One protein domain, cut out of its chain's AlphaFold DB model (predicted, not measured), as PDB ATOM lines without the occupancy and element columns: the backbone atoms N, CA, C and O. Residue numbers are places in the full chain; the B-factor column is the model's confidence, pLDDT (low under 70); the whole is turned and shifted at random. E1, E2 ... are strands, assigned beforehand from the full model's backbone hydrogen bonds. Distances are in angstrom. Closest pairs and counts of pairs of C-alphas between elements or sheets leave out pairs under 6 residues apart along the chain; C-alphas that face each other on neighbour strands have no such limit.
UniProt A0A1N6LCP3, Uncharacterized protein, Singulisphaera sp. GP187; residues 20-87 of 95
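What this domain is: This is residues 20 to 87 of the 95 residues of an uncharacterized protein of Singulisphaera sp. GP187 (UniProt A0A1N6LCP3). One strongly twisted sheet curls like part of a barrel, still open, with the long hairpin of E2 and E3 in its middle, E1 beside E2, and the E4-E5 hairpin beside E3. The printed part has 68 residues, 35 of them in five named strands with no named helix, all strand in class; along the chain and across the sheet the strands run E1 E2 E3 E4 E5, a meander, each strand the antiparallel neighbour of the one before. They are compact, radius of gyration of the C-alphas 11.3 A, spanning 32 by 22 by 22 A.

How they stand to each other: E2, residues 43 to 55, bends by 75 degrees at residue 51. It forms a hairpin with E3, residues 58 to 67; N 48 and O 64 are within hydrogen-bond range at 2.9 A. Edge strand E1, residues 34 to 37, is antiparallel to E2, with N 34 and O 47 at 3.0 A. E4, residues 76 to 79, neighbours E3, with N 63 and O 76 at 2.8 A. Edge strand E5, residues 82 to 85, neighbours E4, with N 77 and O 84 at 2.9 A. E1 and E5 are apart.

Where its parts are: E2 measures 28.6 A and E3 28.0 A. E1 begins at C-alpha 34 (172.640, 148.930, 205.849); E5 ends at C-alpha 85 (158.119, 145.955, 202.318).

The domain as a whole: The farthest C-alphas, Arg 56 and Glu 69, are 34.5 A apart. The printed part has no cut and no long link. Residue 87 alone has pLDDT under 70.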
ATOM      1  N   GLY A  20     169.431 153.161 210.346       78.44
ATOM      2  CA  GLY A  20     168.231 153.867 209.905       78.44
ATOM      3  C   GLY A  20     167.963 155.111 210.771       78.44
ATOM      4  O   GLY A  20     168.310 155.120 211.956       78.44
ATOM      5  N   PRO A  21     167.326 156.161 210.225       79.88
ATOM      6  CA  PRO A  21     166.981 157.345 210.997       79.88
ATOM      7  C   PRO A  21     165.977 157.002 212.102       79.88
ATOM      8  O   PRO A  21     165.145 156.104 211.949       79.88
ATOM      9  N   ASP A  22     166.021 157.770 213.192       79.38
ATOM     10  CA  ASP A  22     165.066 157.646 214.303       79.38
ATOM     11  C   ASP A  22     163.651 158.077 213.905       79.38
ATOM     12  O   ASP A  22     162.665 157.549 214.421       79.38
ATOM     13  N   ASP A  23     163.539 158.994 212.941       76.88
ATOM     14  CA  ASP A  23     162.274 159.366 212.321       76.88
ATOM     15  C   ASP A  23     162.418 159.583 210.810       76.88
ATOM     16  O   ASP A  23     163.377 160.183 210.329       76.88
ATOM     17  N   GLY A  24     161.428 159.106 210.053       83.00
ATOM     18  CA  GLY A  24     161.410 159.199 208.593       83.00
ATOM     19  C   GLY A  24     162.055 158.014 207.872       83.00
ATOM     20  O   GLY A  24     162.156 156.922 208.429       83.00
ATOM     21  N   LEU A  25     162.394 158.245 206.602       85.75
ATOM     22  CA  LEU A  25     162.939 157.273 205.651       85.75
ATOM     23  C   LEU A  25     164.436 157.514 205.451       85.75
ATOM     24  O   LEU A  25     164.887 158.657 205.546       85.75
ATOM     25  N   VAL A  26     165.189 156.465 205.124       85.19
ATOM     26  CA  VAL A  26     166.547 156.645 204.593       85.19
ATOM     27  C   VAL A  26     166.448 157.262 203.198       85.19
ATOM     28  O   VAL A  26     165.757 156.730 202.330       85.19
ATOM     29  N   MET A  27     167.111 158.397 202.999       88.50
ATOM     30  CA  MET A  27     167.148 159.114 201.722       88.50
ATOM     31  C   MET A  27     168.311 158.608 200.857       88.50
ATOM     32  O   MET A  27     169.249 158.002 201.378       88.50
ATOM     33  N   VAL A  28     168.249 158.853 199.546       84.00
ATOM     34  CA  VAL A  28     169.347 158.543 198.608       84.00
ATOM     35  C   VAL A  28     170.656 159.215 199.060       84.00
ATOM     36  O   VAL A  28     170.625 160.279 199.678       84.00
ATOM     37  N   ASP A  29     171.790 158.563 198.783       78.62
ATOM     38  CA  ASP A  29     173.163 158.975 199.136       78.62
ATOM     39  C   ASP A  29     173.502 159.008 200.638       78.62
ATOM     40  O   ASP A  29     174.608 159.398 201.012       78.62
ATOM     41  N   ALA A  30     172.593 158.569 201.515       73.31
ATOM     42  CA  ALA A  30     172.859 158.550 202.952       73.31
ATOM     43  C   ALA A  30     173.854 157.451 203.362       73.31
ATOM     44  O   ALA A  30     174.757 157.725 204.143       73.31
ATOM     45  N   GLU A  31     173.697 156.224 202.850       75.31
ATOM     46  CA  GLU A  31     174.557 155.074 203.161       75.31
ATOM     47  C   GLU A  31     174.622 154.107 201.955       75.31
ATOM     48  O   GLU A  31     173.591 153.864 201.321       75.31
ATOM     49  N   PRO A  32     175.788 153.502 201.647       82.44
ATOM     50  CA  PRO A  32     175.935 152.563 200.527       82.44
ATOM     51  C   PRO A  32     175.357 151.166 200.811       82.44
ATOM     52  O   PRO A  32     175.133 150.393 199.884       82.44
ATOM     53  N   SER A  33     175.151 150.815 202.084       89.12
ATOM     54  CA  SER A  33     174.484 149.592 202.542       89.12
ATOM     55  C   SER A  33     174.051 149.746 204.001       89.12
ATOM     56  O   SER A  33     174.617 150.554 204.739       89.12
ATOM     57  N   LEU A  34     173.060 148.967 204.443       91.19
ATOM     58  CA  LEU A  34     172.640 148.930 205.849       91.19
ATOM     59  C   LEU A  34     172.756 147.518 206.405       91.19
ATOM     60  O   LEU A  34     172.497 146.541 205.711       91.19
ATOM     61  N   ARG A  35     173.107 147.383 207.682       93.44
ATOM     62  CA  ARG A  35     173.060 146.080 208.349       93.44
ATOM     63  C   ARG A  35     171.618 145.738 208.719       93.44
ATOM     64  O   ARG A  35     170.883 146.610 209.183       93.44
ATOM     65  N   VAL A  36     171.241 144.478 208.514       92.94
ATOM     66  CA  VAL A  36     169.904 143.950 208.801       92.94
ATOM     67  C   VAL A  36     169.944 143.127 210.079       92.94
ATOM     68  O   VAL A  36     170.781 142.233 210.229       92.94
ATOM     69  N   TYR A  37     169.018 143.417 210.985       92.00
ATOM     70  CA  TYR A  37     168.861 142.766 212.276       92.00
ATOM     71  C   TYR A  37     167.496 142.087 212.389       92.00
ATOM     72  O   TYR A  37     166.502 142.597 211.870       92.00
ATOM     73  N   ASP A  38     167.453 140.947 213.082       89.94
ATOM     74  CA  ASP A  38     166.198 140.308 213.488       89.94
ATOM     75  C   ASP A  38     165.582 140.994 214.722       89.94
ATOM     76  O   ASP A  38     166.193 141.846 215.368       89.94
ATOM     77  N   GLU A  39     164.370 140.578 215.093       87.06
ATOM     78  CA  GLU A  39     163.655 141.031 216.300       87.06
ATOM     79  C   GLU A  39     164.443 140.860 217.613       87.06
ATOM     80  O   GLU A  39     164.148 141.516 218.611       87.06
ATOM     81  N   ARG A  40     165.452 139.979 217.634       86.88
ATOM     82  CA  ARG A  40     166.309 139.729 218.800       86.88
ATOM     83  C   ARG A  40     167.560 140.607 218.789       86.88
ATOM     84  O   ARG A  40     168.446 140.398 219.617       86.88
ATOM     85  N   GLY A  41     167.661 141.547 217.848       86.94
ATOM     86  CA  GLY A  41     168.813 142.426 217.682       86.94
ATOM     87  C   GLY A  41     170.052 141.708 217.149       86.94
ATOM     88  O   GLY A  41     171.165 142.202 217.321       86.94
ATOM     89  N   ARG A  42     169.902 140.533 216.525       89.50
ATOM     90  CA  ARG A  42     171.033 139.813 215.929       89.50
ATOM     91  C   ARG A  42     171.199 140.242 214.485       89.50
ATOM     92  O   ARG A  42     170.221 140.271 213.748       89.50
ATOM     93  N   ALA A  43     172.431 140.536 214.084       91.25
ATOM     94  CA  ALA A  43     172.744 140.792 212.686       91.25
ATOM     95  C   ALA A  43     172.494 139.513 211.875       91.25
ATOM     96  O   ALA A  43     173.103 138.477 212.142       91.25
ATOM     97  N   VAL A  44     171.577 139.594 210.916       91.56
ATOM     98  CA  VAL A  44     171.160 138.470 210.065       91.56
ATOM     99  C   VAL A  44     171.441 138.715 208.588       91.56
ATOM    100  O   VAL A  44     171.363 137.776 207.804       91.56
ATOM    101  N   GLY A  45     171.787 139.943 208.192       92.38
ATOM    102  CA  GLY A  45     171.955 140.260 206.781       92.38
ATOM    103  C   GLY A  45     172.458 141.664 206.479       92.38
ATOM    104  O   GLY A  45     172.880 142.412 207.367       92.38
ATOM    105  N   THR A  46     172.369 142.014 205.201       94.25
ATOM    106  CA  THR A  46     172.703 143.327 204.647       94.25
ATOM    107  C   THR A  46     171.581 143.789 203.727       94.25
ATOM    108  O   THR A  46     171.031 143.004 202.968       94.25
ATOM    109  N   ALA A  47     171.237 145.067 203.789       94.00
ATOM    110  CA  ALA A  47     170.332 145.714 202.866       94.00
ATOM    111  C   ALA A  47     171.165 146.443 201.813       94.00
ATOM    112  O   ALA A  47     172.010 147.280 202.149       94.00
ATOM    113  N   LEU A  48     170.922 146.114 200.550       93.56
ATOM    114  CA  LEU A  48     171.608 146.689 199.403       93.56
ATOM    115  C   LEU A  48     170.693 147.704 198.712       93.56
ATOM    116  O   LEU A  48     169.505 147.422 198.537       93.56
ATOM    117  N   PRO A  49     171.209 148.881 198.327       92.69
ATOM    118  CA  PRO A  49     170.421 149.870 197.611       92.69
ATOM    119  C   PRO A  49     170.077 149.347 196.210       92.69
ATOM    120  O   PRO A  49     170.965 148.927 195.470       92.69
ATOM    121  N   VAL A  50     168.798 149.387 195.833       92.69
ATOM    122  CA  VAL A  50     168.320 148.877 194.525       92.69
ATOM    123  C   VAL A  50     167.537 149.893 193.698       92.69
ATOM    124  O   VAL A  50     167.250 149.653 192.530       92.69
ATOM    125  N   GLY A  51     167.212 151.051 194.268       91.19
ATOM    126  CA  GLY A  51     166.486 152.106 193.569       91.19
ATOM    127  C   GLY A  51     166.027 153.199 194.521       91.19
ATOM    128  O   GLY A  51     166.496 153.286 195.652       91.19
ATOM    129  N   PHE A  52     165.091 154.027 194.086       91.88
ATOM    130  CA  PHE A  52     164.524 155.084 194.913       91.88
ATOM    131  C   PHE A  52     163.077 155.370 194.518       91.88
ATOM    132  O   PHE A  52     162.685 155.126 193.379       91.88
ATOM    133  N   ILE A  53     162.305 155.920 195.454       88.69
ATOM    134  CA  ILE A  53     160.949 156.426 195.203       88.69
ATOM    135  C   ILE A  53     160.826 157.892 195.628       88.69
ATOM    136  O   ILE A  53     161.461 158.308 196.606       88.69
ATOM    137  N   PRO A  54     160.012 158.697 194.926       87.12
ATOM    138  CA  PRO A  54     159.696 160.044 195.371       87.12
ATOM    139  C   PRO A  54     158.878 160.012 196.668       87.12
ATOM    140  O   PRO A  54     157.994 159.184 196.864       87.12
ATOM    141  N   CYS A  55     159.163 160.943 197.571       82.12
ATOM    142  CA  CYS A  55     158.373 161.199 198.766       82.12
ATOM    143  C   CYS A  55     158.359 162.705 199.066       82.12
ATOM    144  O   CYS A  55     159.144 163.478 198.517       82.12
ATOM    145  N   ARG A  56     157.512 163.143 200.006       80.81
ATOM    146  CA  ARG A  56     157.371 164.570 200.368       80.81
ATOM    147  C   ARG A  56     158.680 165.273 200.758       80.81
ATOM    148  O   ARG A  56     158.739 166.495 200.696       80.81
ATOM    149  N   LYS A  57     159.696 164.530 201.210       80.25
ATOM    150  CA  LYS A  57     160.993 165.071 201.657       80.25
ATOM    151  C   LYS A  57     162.114 164.932 200.613       80.25
ATOM    152  O   LYS A  57     163.221 165.381 200.886       80.25
ATOM    153  N   GLY A  58     161.856 164.315 199.456       86.62
ATOM    154  CA  GLY A  58     162.857 164.030 198.418       86.62
ATOM    155  C   GLY A  58     162.797 162.579 197.936       86.62
ATOM    156  O   GLY A  58     161.732 161.969 197.950       86.62
ATOM    157  N   LEU A  59     163.934 162.009 197.534       88.88
ATOM    158  CA  LEU A  59     164.022 160.612 197.091       88.88
ATOM    159  C   LEU A  59     164.361 159.683 198.265       88.88
ATOM    160  O   LEU A  59     165.431 159.801 198.864       88.88
ATOM    161  N   ALA A  60     163.453 158.764 198.594       90.19
ATOM    162  CA  ALA A  60     163.692 157.718 199.582       90.19
ATOM    163  C   ALA A  60     164.399 156.522 198.933       90.19
ATOM    164  O   ALA A  60     164.016 156.086 197.848       90.19
ATOM    165  N   GLN A  61     165.419 155.994 199.606       92.31
ATOM    166  CA  GLN A  61     166.222 154.867 199.142       92.31
ATOM    167  C   GLN A  61     165.440 153.556 199.289       92.31
ATOM    168  O   GLN A  61     164.920 153.247 200.365       92.31
ATOM    169  N   LEU A  62     165.403 152.781 198.205       92.69
ATOM    170  CA  LEU A  62     164.883 151.420 198.167       92.69
ATOM    171  C   LEU A  62     165.986 150.416 198.462       92.69
ATOM    172  O   LEU A  62     167.131 150.592 198.027       92.69
ATOM    173  N   TRP A  63     165.601 149.344 199.140       93.25
ATOM    174  CA  TRP A  63     166.493 148.316 199.639       93.25
ATOM    175  C   TRP A  63     166.019 146.930 199.226       93.25
ATOM    176  O   TRP A  63     164.837 146.616 199.337       93.25
ATOM    177  N   MET A  64     166.956 146.085 198.821       93.31
ATOM    178  CA  MET A  64     166.788 144.636 198.788       93.31
ATOM    179  C   MET A  64     167.474 144.066 200.024       93.31
ATOM    180  O   MET A  64     168.606 144.451 200.329       93.31
ATOM    181  N   LEU A  65     166.798 143.186 200.758       93.06
ATOM    182  CA  LEU A  65     167.374 142.571 201.953       93.06
ATOM    183  C   LEU A  65     168.022 141.246 201.577       93.06
ATOM    184  O   LEU A  65     167.349 140.346 201.100       93.06
ATOM    185  N   GLN A  66     169.309 141.110 201.850       92.94
ATOM    186  CA  GLN A  66     170.032 139.852 201.755       92.94
ATOM    187  C   GLN A  66     170.227 139.301 203.169       92.94
ATOM    188  O   GLN A  66     170.992 139.861 203.959       92.94
ATOM    189  N   VAL A  67     169.508 138.234 203.519       88.94
ATOM    190  CA  VAL A  67     169.524 137.608 204.848       88.94
ATOM    191  C   VAL A  67     170.245 136.266 204.754       88.94
ATOM    192  O   VAL A  67     169.795 135.340 204.086       88.94
ATOM    193  N   GLY A  68     171.392 136.150 205.424       86.69
ATOM    194  CA  GLY A  68     172.320 135.047 205.185       86.69
ATOM    195  C   GLY A  68     172.794 135.036 203.728       86.69
ATOM    196  O   GLY A  68     173.365 136.018 203.262       86.69
ATOM    197  N   GLU A  69     172.549 133.933 203.023       84.44
ATOM    198  CA  GLU A  69     172.870 133.758 201.595       84.44
ATOM    199  C   GLU A  69     171.630 133.876 200.691       84.44
ATOM    200  O   GLU A  69     171.686 133.528 199.514       84.44
ATOM    201  N   VAL A  70     170.504 134.343 201.238       86.88
ATOM    202  CA  VAL A  70     169.217 134.408 200.541       86.88
ATOM    203  C   VAL A  70     168.806 135.860 200.333       86.88
ATOM    204  O   VAL A  70     168.765 136.645 201.283       86.88
ATOM    205  N   ASP A  71     168.453 136.200 199.096       89.12
ATOM    206  CA  ASP A  71     167.800 137.466 198.781       89.12
ATOM    207  C   ASP A  71     166.318 137.365 199.156       89.12
ATOM    208  O   ASP A  71     165.585 136.502 198.666       89.12
ATOM    209  N   MET A  72     165.880 138.228 200.069       87.75
ATOM    210  CA  MET A  72     164.483 138.307 200.467       87.75
ATOM    211  C   MET A  72     163.659 138.836 199.293       87.75
ATOM    212  O   MET A  72     164.065 139.816 198.658       87.75
ATOM    213  N   PRO A  73     162.491 138.237 199.019       86.06
ATOM    214  CA  PRO A  73     161.600 138.752 197.996       86.06
ATOM    215  C   PRO A  73     161.120 140.163 198.358       86.06
ATOM    216  O   PRO A  73     161.010 140.515 199.535       86.06
ATOM    217  N   GLY A  74     160.828 140.952 197.325       88.44
ATOM    218  CA  GLY A  74     160.276 142.296 197.461       88.44
ATOM    219  C   GLY A  74     161.325 143.406 197.527       88.44
ATOM    220  O   GLY A  74     162.536 143.195 197.446       88.44
ATOM    221  N   VAL A  75     160.821 144.630 197.647       90.62
ATOM    222  CA  VAL A  75     161.617 145.849 197.799       90.62
ATOM    223  C   VAL A  75     161.167 146.537 199.077       90.62
ATOM    224  O   VAL A  75     159.985 146.538 199.399       90.62
ATOM    225  N   TYR A  76     162.103 147.119 199.817       91.69
ATOM    226  CA  TYR A  76     161.862 147.645 201.155       91.69
ATOM    227  C   TYR A  76     162.263 149.115 201.252       91.69
ATOM    228  O   TYR A  76     163.241 149.550 200.645       91.69
ATOM    229  N   VAL A  77     161.568 149.874 202.098       91.12
ATOM    230  CA  VAL A  77     162.085 151.135 202.646       91.12
ATOM    231  C   VAL A  77     162.544 150.938 204.082       91.12
ATOM    232  O   VAL A  77     161.890 150.247 204.859       91.12
ATOM    233  N   CYS A  78     163.632 151.598 204.477       90.12
ATOM    234  CA  CYS A  78     164.006 151.683 205.887       90.12
ATOM    235  C   CYS A  78     163.343 152.917 206.514       90.12
ATOM    236  O   CYS A  78     163.727 154.053 206.217       90.12
ATOM    237  N   ARG A  79     162.340 152.700 207.373       88.75
ATOM    238  CA  ARG A  79     161.602 153.735 208.103       88.75
ATOM    239  C   ARG A  79     161.726 153.514 209.604       88.75
ATOM    240  O   ARG A  79     161.333 152.456 210.084       88.75
ATOM    241  N   ARG A  80     162.179 154.518 210.363       87.56
ATOM    242  CA  ARG A  80     162.325 154.412 211.835       87.56
ATOM    243  C   ARG A  80     163.084 153.151 212.251       87.56
ATOM    244  O   ARG A  80     162.625 152.403 213.109       87.56
ATOM    245  N   ARG A  81     164.208 152.886 211.578       89.31
ATOM    246  CA  ARG A  81     165.029 151.676 211.747       89.31
ATOM    247  C   ARG A  81     164.351 150.350 211.391       89.31
ATOM    248  O   ARG A  81     164.987 149.324 211.566       89.31
ATOM    249  N   SER A  82     163.135 150.338 210.857       89.69
ATOM    250  CA  SER A  82     162.456 149.123 210.399       89.69
ATOM    251  C   SER A  82     162.436 149.064 208.877       89.69
ATOM    252  O   SER A  82     162.148 150.063 208.222       89.69
ATOM    253  N   PHE A  83     162.703 147.897 208.306       91.00
ATOM    254  CA  PHE A  83     162.452 147.643 206.896       91.00
ATOM    255  C   PHE A  83     160.983 147.290 206.706       91.00
ATOM    256  O   PHE A  83     160.464 146.373 207.341       91.00
ATOM    257  N   ILE A  84     160.318 148.058 205.854       89.19
ATOM    258  CA  ILE A  84     158.914 147.884 205.503       89.19
ATOM    259  C   ILE A  84     158.886 147.528 204.024       89.19
ATOM    260  O   ILE A  84     159.395 148.300 203.209       89.19
ATOM    261  N   GLU A  85     158.329 146.363 203.702       89.06
ATOM    262  CA  GLU A  85     158.119 145.955 202.318       89.06
ATOM    263  C   GLU A  85     157.150 146.928 201.650       89.06
ATOM    264  O   GLU A  85     156.093 147.270 202.189       89.06
ATOM    265  N   ILE A  86     157.543 147.405 200.480       83.69
ATOM    266  CA  ILE A  86     156.693 148.188 199.606       83.69
ATOM    267  C   ILE A  86     156.068 147.170 198.673       83.69
ATOM    268  O   ILE A  86     156.666 146.758 197.681       83.69
ATOM    269  N   PHE A  87     154.865 146.728 199.020       69.00
ATOM    270  CA  PHE A  87     154.008 146.101 198.028       69.00
ATOM    271  C   PHE A  87     153.796 147.140 196.940       69.00
ATOM    272  O   PHE A  87     153.499 148.288 197.277       69.00
TER     273      PHE A  87